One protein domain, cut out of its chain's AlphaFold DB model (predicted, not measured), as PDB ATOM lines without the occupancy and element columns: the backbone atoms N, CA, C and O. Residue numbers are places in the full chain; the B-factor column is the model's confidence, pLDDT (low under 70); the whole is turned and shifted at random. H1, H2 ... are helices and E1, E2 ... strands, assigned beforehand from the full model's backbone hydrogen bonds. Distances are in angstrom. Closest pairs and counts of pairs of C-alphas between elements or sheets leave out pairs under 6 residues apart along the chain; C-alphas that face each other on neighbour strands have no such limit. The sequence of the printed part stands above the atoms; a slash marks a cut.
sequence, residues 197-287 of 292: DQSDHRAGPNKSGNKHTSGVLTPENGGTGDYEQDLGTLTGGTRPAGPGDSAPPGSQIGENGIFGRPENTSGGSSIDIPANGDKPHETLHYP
ATOM      1  N   ASP A 197     356.428 213.151 206.345       88.00
ATOM      2  CA  ASP A 197     357.138 213.637 207.517       88.00
ATOM      3  C   ASP A 197     356.546 214.973 207.993       88.00
ATOM      4  O   ASP A 197     356.547 215.980 207.280       88.00
ATOM      5  N   GLN A 198     356.017 214.967 209.217       89.56
ATOM      6  CA  GLN A 198     355.434 216.146 209.860       89.56
ATOM      7  C   GLN A 198     356.471 216.977 210.628       89.56
ATOM      8  O   GLN A 198     356.126 218.024 211.170       89.56
ATOM      9  N   SER A 199     357.724 216.519 210.705       85.94
ATOM     10  CA  SER A 199     358.822 217.260 211.329       85.94
ATOM     11  C   SER A 199     359.467 218.291 210.391       85.94
ATOM     12  O   SER A 199     360.185 219.175 210.865       85.94
ATOM     13  N   ASP A 200     359.171 218.247 209.082       82.50
ATOM     14  CA  ASP A 200     359.591 219.282 208.131       82.50
ATOM     15  C   ASP A 200     358.982 220.637 208.532       82.50
ATOM     16  O   ASP A 200     357.775 220.771 208.723       82.50
ATOM     17  N   HIS A 201     359.810 221.679 208.604       83.31
ATOM     18  CA  HIS A 201     359.385 223.060 208.866       83.31
ATOM     19  C   HIS A 201     358.304 223.603 207.909       83.31
ATOM     20  O   HIS A 201     357.665 224.610 208.212       83.31
ATOM     21  N   ARG A 202     358.114 222.972 206.744       80.00
ATOM     22  CA  ARG A 202     357.088 223.302 205.743       80.00
ATOM     23  C   ARG A 202     355.806 222.489 205.919       80.00
ATOM     24  O   ARG A 202     354.836 222.755 205.208       80.00
ATOM     25  N   ALA A 203     355.803 221.498 206.809       87.94
ATOM     26  CA  ALA A 203     354.644 220.663 207.052       87.94
ATOM     27  C   ALA A 203     353.552 221.443 207.795       87.94
ATOM     28  O   ALA A 203     353.815 222.200 208.730       87.94
ATOM     29  N   GLY A 204     352.307 221.257 207.371       88.19
ATOM     30  CA  GLY A 204     351.156 221.853 208.034       88.19
ATOM     31  C   GLY A 204     349.929 221.999 207.136       88.19
ATOM     32  O   GLY A 204     350.016 221.903 205.906       88.19
ATOM     33  N   PRO A 205     348.762 222.256 207.744       89.56
ATOM     34  CA  PRO A 205     347.533 222.491 207.013       89.56
ATOM     35  C   PRO A 205     347.533 223.876 206.364       89.56
ATOM     36  O   PRO A 205     348.076 224.854 206.885       89.56
ATOM     37  N   ASN A 206     346.832 223.996 205.241       87.38
ATOM     38  CA  ASN A 206     346.483 225.298 204.698       87.38
ATOM     39  C   ASN A 206     345.437 226.002 205.591       87.38
ATOM     40  O   ASN A 206     344.805 225.391 206.452       87.38
ATOM     41  N   LYS A 207     345.182 227.295 205.346       85.19
ATOM     42  CA  LYS A 207     344.217 228.095 206.136       85.19
ATOM     43  C   LYS A 207     342.805 227.491 206.227       85.19
ATOM     44  O   LYS A 207     342.073 227.831 207.146       85.19
ATOM     45  N   SER A 208     342.413 226.648 205.269       81.25
ATOM     46  CA  SER A 208     341.096 226.004 205.220       81.25
ATOM     47  C   SER A 208     341.073 224.580 205.789       81.25
ATOM     48  O   SER A 208     340.015 223.967 205.775       81.25
ATOM     49  N   GLY A 209     342.212 224.003 206.184       82.31
ATOM     50  CA  GLY A 209     342.338 222.600 206.609       82.31
ATOM     51  C   GLY A 209     342.224 221.553 205.490       82.31
ATOM     52  O   GLY A 209     342.762 220.463 205.620       82.31
ATOM     53  N   ASN A 210     341.582 221.881 204.365       82.06
ATOM     54  CA  ASN A 210     341.326 220.956 203.248       82.06
ATOM     55  C   ASN A 210     342.577 220.431 202.521       82.06
ATOM     56  O   ASN A 210     342.477 219.480 201.742       82.06
ATOM     57  N   LYS A 211     343.730 221.079 202.710       85.44
ATOM     58  CA  LYS A 211     345.012 220.640 202.155       85.44
ATOM     59  C   LYS A 211     346.064 220.627 203.245       85.44
ATOM     60  O   LYS A 211     346.090 221.535 204.074       85.44
ATOM     61  N   HIS A 212     346.951 219.654 203.175       90.00
ATOM     62  CA  HIS A 212     348.083 219.490 204.057       90.00
ATOM     63  C   HIS A 212     349.356 219.381 203.230       90.00
ATOM     64  O   HIS A 212     349.392 218.688 202.216       90.00
ATOM     65  N   THR A 213     350.395 220.075 203.665       90.12
ATOM     66  CA  THR A 213     351.739 219.929 203.117       90.12
ATOM     67  C   THR A 213     352.561 219.105 204.092       90.12
ATOM     68  O   THR A 213     352.413 219.271 205.302       90.12
ATOM     69  N   SER A 214     353.410 218.219 203.589       90.81
ATOM     70  CA  SER A 214     354.283 217.386 204.415       90.81
ATOM     71  C   SER A 214     355.639 217.189 203.740       90.81
ATOM     72  O   SER A 214     355.803 217.505 202.557       90.81
ATOM     73  N   GLY A 215     356.626 216.727 204.509       87.94
ATOM     74  CA  GLY A 215     357.934 216.337 203.988       87.94
ATOM     75  C   GLY A 215     357.867 215.060 203.146       87.94
ATOM     76  O   GLY A 215     356.812 214.691 202.623       87.94
ATOM     77  N   VAL A 216     359.003 214.375 203.016       89.06
ATOM     78  CA  VAL A 216     359.092 213.098 202.288       89.06
ATOM     79  C   VAL A 216     358.202 212.027 202.919       89.06
ATOM     80  O   VAL A 216     357.801 212.145 204.080       89.06
ATOM     81  N   LEU A 217     357.884 210.974 202.163       86.38
ATOM     82  CA  LEU A 217     357.170 209.821 202.702       86.38
ATOM     83  C   LEU A 217     357.945 209.236 203.893       86.38
ATOM     84  O   LEU A 217     359.158 209.040 203.809       86.38
ATOM     85  N   THR A 218     357.271 208.973 205.015       82.69
ATOM     86  CA  THR A 218     357.966 208.417 206.183       82.69
ATOM     87  C   THR A 218     358.342 206.948 205.959       82.69
ATOM     88  O   THR A 218     357.597 206.217 205.298       82.69
ATOM     89  N   PRO A 219     359.440 206.455 206.567       78.38
ATOM     90  CA  PRO A 219     359.823 205.042 206.482       78.38
ATOM     91  C   PRO A 219     358.729 204.075 206.962       78.38
ATOM     92  O   PRO A 219     358.581 202.980 206.430       78.38
ATOM     93  N   GLU A 220     357.922 204.501 207.937       76.50
ATOM     94  CA  GLU A 220     356.772 203.752 208.471       76.50
ATOM     95  C   GLU A 220     355.691 203.489 207.411       76.50
ATOM     96  O   GLU A 220     354.977 202.492 207.487       76.50
ATOM     97  N   ASN A 221     355.609 204.363 206.403       74.06
ATOM     98  CA  ASN A 221     354.706 204.255 205.261       74.06
ATOM     99  C   ASN A 221     355.425 203.772 203.988       74.06
ATOM    100  O   ASN A 221     354.897 203.927 202.889       74.06
ATOM    101  N   GLY A 222     356.623 203.191 204.128       73.81
ATOM    102  CA  GLY A 222     357.417 202.657 203.018       73.81
ATOM    103  C   GLY A 222     358.264 203.692 202.277       73.81
ATOM    104  O   GLY A 222     358.753 203.398 201.191       73.81
ATOM    105  N   GLY A 223     358.438 204.888 202.844       80.94
ATOM    106  CA  GLY A 223     359.242 205.949 202.252       80.94
ATOM    107  C   GLY A 223     360.733 205.650 202.258       80.94
ATOM    108  O   GLY A 223     361.317 205.284 203.280       80.94
ATOM    109  N   THR A 224     361.343 205.840 201.099       80.56
ATOM    110  CA  THR A 224     362.785 205.748 200.861       80.56
ATOM    111  C   THR A 224     363.445 207.125 200.874       80.56
ATOM    112  O   THR A 224     364.664 207.221 201.012       80.56
ATOM    113  N   GLY A 225     362.647 208.193 200.756       79.75
ATOM    114  CA  GLY A 225     363.127 209.561 200.589       79.75
ATOM    115  C   GLY A 225     363.473 209.903 199.138       79.75
ATOM    116  O   GLY A 225     363.780 211.061 198.856       79.75
ATOM    117  N   ASP A 226     363.389 208.935 198.217       83.12
ATOM    118  CA  ASP A 226     363.545 209.145 196.780       83.12
ATOM    119  C   ASP A 226     362.175 209.213 196.094       83.12
ATOM    120  O   ASP A 226     361.347 208.312 196.207       83.12
ATOM    121  N   TYR A 227     361.957 210.292 195.341       82.31
ATOM    122  CA  TYR A 227     360.693 210.559 194.656       82.31
ATOM    123  C   TYR A 227     360.269 209.434 193.698       82.31
ATOM    124  O   TYR A 227     359.088 209.092 193.662       82.31
ATOM    125  N   GLU A 228     361.200 208.872 192.921       76.88
ATOM    126  CA  GLU A 228     360.874 207.885 191.881       76.88
ATOM    127  C   GLU A 228     360.468 206.548 192.511       76.88
ATOM    128  O   GLU A 228     359.521 205.903 192.060       76.88
ATOM    129  N   GLN A 229     361.152 206.153 193.588       76.19
ATOM    130  CA  GLN A 229     360.806 204.958 194.357       76.19
ATOM    131  C   GLN A 229     359.484 205.149 195.111       76.19
ATOM    132  O   GLN A 229     358.608 204.285 195.056       76.19
ATOM    133  N   ASP A 230     359.299 206.305 195.750       76.31
ATOM    134  CA  ASP A 230     358.150 206.560 196.622       76.31
ATOM    135  C   ASP A 230     356.849 206.824 195.845       76.31
ATOM    136  O   ASP A 230     355.757 206.559 196.358       76.31
ATOM    137  N   LEU A 231     356.932 207.274 194.584       74.00
ATOM    138  CA  LEU A 231     355.775 207.421 193.691       74.00
ATOM    139  C   LEU A 231     355.060 206.084 193.442       74.00
ATOM    140  O   LEU A 231     353.836 206.060 193.280       74.00
ATOM    141  N   GLY A 232     355.809 204.977 193.435       63.59
ATOM    142  CA  GLY A 232     355.279 203.623 193.283       63.59
ATOM    143  C   GLY A 232     354.744 203.007 194.579       63.59
ATOM    144  O   GLY A 232     353.986 202.042 194.523       63.59
ATOM    145  N   THR A 233     355.092 203.559 195.742       65.62
ATOM    146  CA  THR A 233     354.789 202.951 197.049       65.62
ATOM    147  C   THR A 233     353.361 203.229 197.531       65.62
ATOM    148  O   THR A 233     352.774 202.426 198.255       65.62
ATOM    149  N   LEU A 234     352.771 204.354 197.123       62.03
ATOM    150  CA  LEU A 234     351.458 204.811 197.588       62.03
ATOM    151  C   LEU A 234     350.347 204.572 196.546       62.03
ATOM    152  O   LEU A 234     350.609 204.508 195.347       62.03
ATOM    153  N   THR A 235     349.086 204.505 196.989       51.69
ATOM    154  CA  THR A 235     347.915 204.172 196.148       51.69
ATOM    155  C   THR A 235     346.699 205.089 196.284       51.69
ATOM    156  O   THR A 235     346.420 205.650 197.342       51.69
ATOM    157  N   GLY A 236     345.928 205.178 195.186       49.69
ATOM    158  CA  GLY A 236     344.525 205.609 195.163       49.69
ATOM    159  C   GLY A 236     344.247 207.053 194.725       49.69
ATOM    160  O   GLY A 236     343.335 207.706 195.226       49.69
ATOM    161  N   GLY A 237     344.988 207.562 193.742       48.53
ATOM    162  CA  GLY A 237     344.669 208.854 193.128       48.53
ATOM    163  C   GLY A 237     343.289 208.905 192.451       48.53
ATOM    164  O   GLY A 237     342.786 207.924 191.897       48.53
ATOM    165  N   THR A 238     342.659 210.082 192.488       43.34
ATOM    166  CA  THR A 238     341.349 210.340 191.875       43.34
ATOM    167  C   THR A 238     341.534 210.833 190.440       43.34
ATOM    168  O   THR A 238     341.618 212.028 190.184       43.34
ATOM    169  N   ARG A 239     341.521 209.876 189.506       45.12
ATOM    170  CA  ARG A 239     341.454 210.044 188.040       45.12
ATOM    171  C   ARG A 239     342.740 210.566 187.362       45.12
ATOM    172  O   ARG A 239     343.356 211.514 187.837       45.12
ATOM    173  N   PRO A 240     343.109 210.011 186.190       47.47
ATOM    174  CA  PRO A 240     344.162 210.583 185.358       47.47
ATOM    175  C   PRO A 240     343.800 211.987 184.860       47.47
ATOM    176  O   PRO A 240     342.630 212.273 184.568       47.47
ATOM    177  N   ALA A 241     344.825 212.830 184.707       45.78
ATOM    178  CA  ALA A 241     344.725 214.083 183.972       45.78
ATOM    179  C   ALA A 241     344.272 213.783 182.532       45.78
ATOM    180  O   ALA A 241     344.894 212.997 181.815       45.78
ATOM    181  N   GLY A 242     343.137 214.350 182.136       42.50
ATOM    182  CA  GLY A 242     342.588 214.226 180.794       42.50
ATOM    183  C   GLY A 242     343.166 215.279 179.844       42.50
ATOM    184  O   GLY A 242     343.776 216.256 180.282       42.50
ATOM    185  N   PRO A 243     342.941 215.129 178.528       31.92
ATOM    186  CA  PRO A 243     343.267 216.170 177.559       31.92
ATOM    187  C   PRO A 243     342.588 217.496 177.951       31.92
ATOM    188  O   PRO A 243     341.361 217.574 177.969       31.92
ATOM    189  N   GLY A 244     343.384 218.519 178.283       45.53
ATOM    190  CA  GLY A 244     342.913 219.832 178.751       45.53
ATOM    191  C   GLY A 244     343.291 220.188 180.195       45.53
ATOM    192  O   GLY A 244     343.138 221.347 180.576       45.53
ATOM    193  N   ASP A 245     343.819 219.244 180.978       51.50
ATOM    194  CA  ASP A 245     344.305 219.516 182.334       51.50
ATOM    195  C   ASP A 245     345.694 220.192 182.295       51.50
ATOM    196  O   ASP A 245     346.630 219.702 181.662       51.50
ATOM    197  N   SER A 246     345.839 221.331 182.982       55.62
ATOM    198  CA  SER A 246     347.083 222.121 183.057       55.62
ATOM    199  C   SER A 246     348.108 221.499 184.017       55.62
ATOM    200  O   SER A 246     348.439 222.083 185.050       55.62
ATOM    201  N   ALA A 247     348.587 220.294 183.715       61.19
ATOM    202  CA  ALA A 247     349.684 219.673 184.455       61.19
ATOM    203  C   ALA A 247     351.047 220.230 183.990       61.19
ATOM    204  O   ALA A 247     351.228 220.470 182.792       61.19
ATOM    205  N   PRO A 248     352.021 220.444 184.898       59.69
ATOM    206  CA  PRO A 248     353.388 220.776 184.512       59.69
ATOM    207  C   PRO A 248     353.995 219.730 183.556       59.69
ATOM    208  O   PRO A 248     353.674 218.542 183.659       59.69
ATOM    209  N   PRO A 249     354.888 220.132 182.633       53.28
ATOM    210  CA  PRO A 249     355.596 219.192 181.768       53.28
ATOM    211  C   PRO A 249     356.331 218.119 182.580       53.28
ATOM    212  O   PRO A 249     356.997 218.432 183.564       53.28
ATOM    213  N   GLY A 250     356.211 216.858 182.164       59.44
ATOM    214  CA  GLY A 250     356.859 215.728 182.834       59.44
ATOM    215  C   GLY A 250     356.072 215.124 183.998       59.44
ATOM    216  O   GLY A 250     356.544 214.150 184.568       59.44
ATOM    217  N   SER A 251     354.884 215.634 184.345       66.25
ATOM    218  CA  SER A 251     354.024 214.996 185.350       66.25
ATOM    219  C   SER A 251     353.819 213.504 185.082       66.25
ATOM    220  O   SER A 251     353.496 213.095 183.966       66.25
ATOM    221  N   GLN A 252     353.991 212.709 186.135       63.72
ATOM    222  CA  GLN A 252     353.910 211.257 186.091       63.72
ATOM    223  C   GLN A 252     352.704 210.770 186.888       63.72
ATOM    224  O   GLN A 252     352.232 211.429 187.817       63.72
ATOM    225  N   ILE A 253     352.212 209.596 186.522       58.91
ATOM    226  CA  ILE A 253     351.214 208.871 187.298       58.91
ATOM    227  C   ILE A 253     351.869 207.548 187.662       58.91
ATOM    228  O   ILE A 253     352.237 206.790 186.766       58.91
ATOM    229  N   GLY A 254     352.041 207.296 188.960       54.62
ATOM    230  CA  GLY A 254     352.498 205.985 189.415       54.62
ATOM    231  C   GLY A 254     351.497 204.909 188.988       54.62
ATOM    232  O   GLY A 254     350.314 205.203 188.806       54.62
ATOM    233  N   GLU A 255     351.927 203.651 188.875       49.22
ATOM    234  CA  GLU A 255     351.053 202.516 188.498       49.22
ATOM    235  C   GLU A 255     349.777 202.417 189.364       49.22
ATOM    236  O   GLU A 255     348.750 201.878 188.958       49.22
ATOM    237  N   ASN A 256     349.836 203.042 190.536       50.03
ATOM    238  CA  ASN A 256     348.841 203.088 191.588       50.03
ATOM    239  C   ASN A 256     347.911 204.327 191.564       50.03
ATOM    240  O   ASN A 256     347.151 204.571 192.509       50.03
ATOM    241  N   GLY A 257     347.961 205.126 190.492       53.16
ATOM    242  CA  GLY A 257     347.041 206.236 190.214       53.16
ATOM    243  C   GLY A 257     347.382 207.567 190.889       53.16
ATOM    244  O   GLY A 257     346.691 208.552 190.643       53.16
ATOM    245  N   ILE A 258     348.425 207.616 191.719       67.31
ATOM    246  CA  ILE A 258     348.887 208.833 192.400       67.31
ATOM    247  C   ILE A 258     349.632 209.754 191.439       67.31
ATOM    248  O   ILE A 258     350.411 209.308 190.596       67.31
ATOM    249  N   PHE A 259     349.381 211.055 191.586       72.62
ATOM    250  CA  PHE A 259     349.947 212.080 190.726       72.62
ATOM    251  C   PHE A 259     351.286 212.577 191.271       72.62
ATOM    252  O   PHE A 259     351.387 213.025 192.414       72.62
ATOM    253  N   GLY A 260     352.312 212.522 190.429       77.31
ATOM    254  CA  GLY A 260     353.658 212.978 190.729       77.31
ATOM    255  C   GLY A 260     354.083 214.146 189.840       77.31
ATOM    256  O   GLY A 260     353.752 214.222 188.654       77.31
ATOM    257  N   ARG A 261     354.862 215.061 190.415       80.31
ATOM    258  CA  ARG A 261     355.524 216.160 189.707       80.31
ATOM    259  C   ARG A 261     357.034 215.995 189.900       80.31
ATOM    260  O   ARG A 261     357.496 216.217 191.021       80.31
ATOM    261  N   PRO A 262     357.788 215.599 188.863       67.88
ATOM    262  CA  PRO A 262     359.185 215.199 189.025       67.88
ATOM    263  C   PRO A 262     360.137 216.370 189.256       67.88
ATOM    264  O   PRO A 262     361.146 216.184 189.921       67.88
ATOM    265  N   GLU A 263     359.832 217.580 188.779       75.44
ATOM    266  CA  GLU A 263     360.687 218.739 189.045       75.44
ATOM    267  C   GLU A 263     359.906 220.056 188.951       75.44
ATOM    268  O   GLU A 263     359.125 220.284 188.023       75.44
ATOM    269  N   ASN A 264     360.097 220.931 189.937       69.31
ATOM    270  CA  ASN A 264     359.612 222.309 189.930       69.31
ATOM    271  C   ASN A 264     360.753 223.292 189.611       69.31
ATOM    272  O   ASN A 264     361.915 222.918 189.522       69.31
ATOM    273  N   THR A 265     360.446 224.585 189.473       66.06
ATOM    274  CA  THR A 265     361.445 225.629 189.153       66.06
ATOM    275  C   THR A 265     362.591 225.742 190.172       66.06
ATOM    276  O   THR A 265     363.624 226.325 189.862       66.06
ATOM    277  N   SER A 266     362.425 225.183 191.372       67.19
ATOM    278  CA  SER A 266     363.431 225.152 192.438       67.19
ATOM    279  C   SER A 266     364.161 223.802 192.541       67.19
ATOM    280  O   SER A 266     364.866 223.582 193.523       67.19
ATOM    281  N   GLY A 267     363.971 222.891 191.577       71.19
ATOM    282  CA  GLY A 267     364.620 221.575 191.511       71.19
ATOM    283  C   GLY A 267     363.991 220.486 192.387       71.19
ATOM    284  O   GLY A 267     364.501 219.376 192.425       71.19
ATOM    285  N   GLY A 268     362.908 220.779 193.116       81.25
ATOM    286  CA  GLY A 268     362.246 219.811 194.001       81.25
ATOM    287  C   GLY A 268     361.095 219.065 193.324       81.25
ATOM    288  O   GLY A 268     360.431 219.609 192.438       81.25
ATOM    289  N   SER A 269     360.806 217.855 193.797       85.44
ATOM    290  CA  SER A 269     359.704 217.010 193.310       85.44
ATOM    291  C   SER A 269     358.543 216.986 194.311       85.44
ATOM    292  O   SER A 269     358.697 217.331 195.488       85.44
ATOM    293  N   SER A 270     357.349 216.587 193.870       86.44
ATOM    294  CA  SER A 270     356.203 216.438 194.774       86.44
ATOM    295  C   SER A 270     355.251 215.318 194.385       86.44
ATOM    296  O   SER A 270     355.030 215.077 193.199       86.44
ATOM    297  N   ILE A 271     354.623 214.706 195.386       85.19
ATOM    298  CA  ILE A 271     353.588 213.678 195.221       85.19
ATOM    299  C   ILE A 271     352.282 214.198 195.826       85.19
ATOM    300  O   ILE A 271     352.265 214.619 196.979       85.19
ATOM    301  N   ASP A 272     351.199 214.170 195.050       82.25
ATOM    302  CA  ASP A 272     349.871 214.615 195.472       82.25
ATOM    303  C   ASP A 272     348.979 213.409 195.805       82.25
ATOM    304  O   ASP A 272     348.630 212.603 194.938       82.25
ATOM    305  N   ILE A 273     348.582 213.308 197.073       80.00
ATOM    306  CA  ILE A 273     347.707 212.265 197.606       80.00
ATOM    307  C   ILE A 273     346.316 212.873 197.821       80.00
ATOM    308  O   ILE A 273     346.176 213.857 198.558       80.00
ATOM    309  N   PRO A 274     345.256 212.314 197.214       72.88
ATOM    310  CA  PRO A 274     343.917 212.857 197.377       72.88
ATOM    311  C   PRO A 274     343.379 212.655 198.798       72.88
ATOM    312  O   PRO A 274     343.856 211.821 199.568       72.88
ATOM    313  N   ALA A 275     342.331 213.412 199.118       74.00
ATOM    314  CA  ALA A 275     341.585 213.238 200.356       74.00
ATOM    315  C   ALA A 275     340.934 211.844 200.426       74.00
ATOM    316  O   ALA A 275     340.463 211.320 199.414       74.00
ATOM    317  N   ASN A 276     340.862 211.274 201.630       70.69
ATOM    318  CA  ASN A 276     340.177 210.007 201.890       70.69
ATOM    319  C   ASN A 276     339.482 210.032 203.256       70.69
ATOM    320  O   ASN A 276     340.143 210.045 204.295       70.69
ATOM    321  N   GLY A 277     338.147 210.026 203.259       74.69
ATOM    322  CA  GLY A 277     337.359 210.197 204.481       74.69
ATOM    323  C   GLY A 277     337.683 211.532 205.159       74.69
ATOM    324  O   GLY A 277     337.552 212.583 204.538       74.69
ATOM    325  N   ASP A 278     338.144 211.469 206.408       79.31
ATOM    326  CA  ASP A 278     338.535 212.644 207.201       79.31
ATOM    327  C   ASP A 278     339.945 213.171 206.864       79.31
ATOM    328  O   ASP A 278     340.343 214.236 207.341       79.31
ATOM    329  N   LYS A 279     340.722 212.452 206.038       80.56
ATOM    330  CA  LYS A 279     342.061 212.882 205.626       80.56
ATOM    331  C   LYS A 279     341.974 214.005 204.579       80.56
ATOM    332  O   LYS A 279     341.352 213.789 203.533       80.56
ATOM    333  N   PRO A 280     342.640 215.160 204.782       82.19
ATOM    334  CA  PRO A 280     342.732 216.205 203.764       82.19
ATOM    335  C   PRO A 280     343.613 215.772 202.584       82.19
ATOM    336  O   PRO A 280     344.380 214.816 202.674       82.19
ATOM    337  N   HIS A 281     343.550 216.509 201.477       83.88
ATOM    338  CA  HIS A 281     344.512 216.320 200.390       83.88
ATOM    339  C   HIS A 281     345.929 216.582 200.911       83.88
ATOM    340  O   HIS A 281     346.170 217.646 201.476       83.88
ATOM    341  N   GLU A 282     346.869 215.674 200.688       87.75
ATOM    342  CA  GLU A 282     348.236 215.772 201.203       87.75
ATOM    343  C   GLU A 282     349.230 215.896 200.047       87.75
ATOM    344  O   GLU A 282     349.193 215.104 199.111       87.75
ATOM    345  N   THR A 283     350.114 216.891 200.097       88.62
ATOM    346  CA  THR A 283     351.209 217.052 199.132       88.62
ATOM    347  C   THR A 283     352.535 216.794 199.840       88.62
ATOM    348  O   THR A 283     352.895 217.524 200.766       88.62
ATOM    349  N   LEU A 284     353.260 215.770 199.388       88.88
ATOM    350  CA  LEU A 284     354.605 215.429 199.855       88.88
ATOM    351  C   LEU A 284     355.643 216.200 199.043       88.88
ATOM    352  O   LEU A 284     355.579 216.188 197.810       88.88
ATOM    353  N   HIS A 285     356.608 216.834 199.707       89.06
ATOM    354  CA  HIS A 285     357.714 217.526 199.044       89.06
ATOM    355  C   HIS A 285     359.039 216.797 199.221       89.06
ATOM    356  O   HIS A 285     359.486 216.558 200.340       89.06
ATOM    357  N   TYR A 286     359.702 216.555 198.094       87.88
ATOM    358  CA  TYR A 286     361.032 215.972 198.032       87.88
ATOM    359  C   TYR A 286     362.055 217.077 197.742       87.88
ATOM    360  O   TYR A 286     361.787 217.961 196.914       87.88
ATOM    361  N   PRO A 287     363.200 217.090 198.446       82.38
ATOM    362  CA  PRO A 287     364.277 218.025 198.147       82.38
ATOM    363  C   PRO A 287     364.865 217.750 196.750       82.38
ATOM    364  O   PRO A 287     364.671 216.661 196.205       82.38
TER     365      PRO A 287
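Overview. This is residues 197 to 287 of the 292 residues of the protein "Cell wall-associated polypeptide CWBP200" of Shewanella baltica (UniProt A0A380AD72). There is little regular structure: a small twisted sheet of four short strands, with the one-turn helix H1 over one face, sits among long loops, and the loop of residues 232 to 258 reaches farthest out. The 91 printed residues hold E1, H1, E2, E3, E4, mixed in class, with 23 residues in named elements. The mixed sheet runs E1 E4 E3 E2; the whole is compact, radius of gyration of the C-alphas 12.7 A, spanning 36 by 27 by 25 A.

Arrangement. E4, residues 281 to 286, is parallel to its neighbour E1, residues 211 to 214; N 212 and O 281, 2.7 A, are within hydrogen-bond range. E2, residues 259 to 261, E3, residues 269 to 273, and E4 form a meander, successive antiparallel neighbours in two hairpins, with N 261 and O 270, and N 273 and O 282, each 2.8 A apart. H1, residues 227 to 231, its O i to N i+4 pair within range, is on the sheet over E3, height over the sheet 8.5 A; their closest C-alphas, Tyr 227 and Ser 269, are 6.7 A apart. E1, H1, E2 make a split strand-helix-strand unit, E4 and E3 between its strands, with a right-handed crossover.

Along the chain. E1 begins at C-alpha 211 (345.012, 220.640, 202.155); E4, 16.7 A long, ends at C-alpha 286 (361.032, 215.972, 198.032).

Size, cuts and confidence. The printed part has no cut. Links E1 to H1 and H1 to E2 are long. Residues 232 to 258, 262 and 264 to 266 have pLDDT under 70.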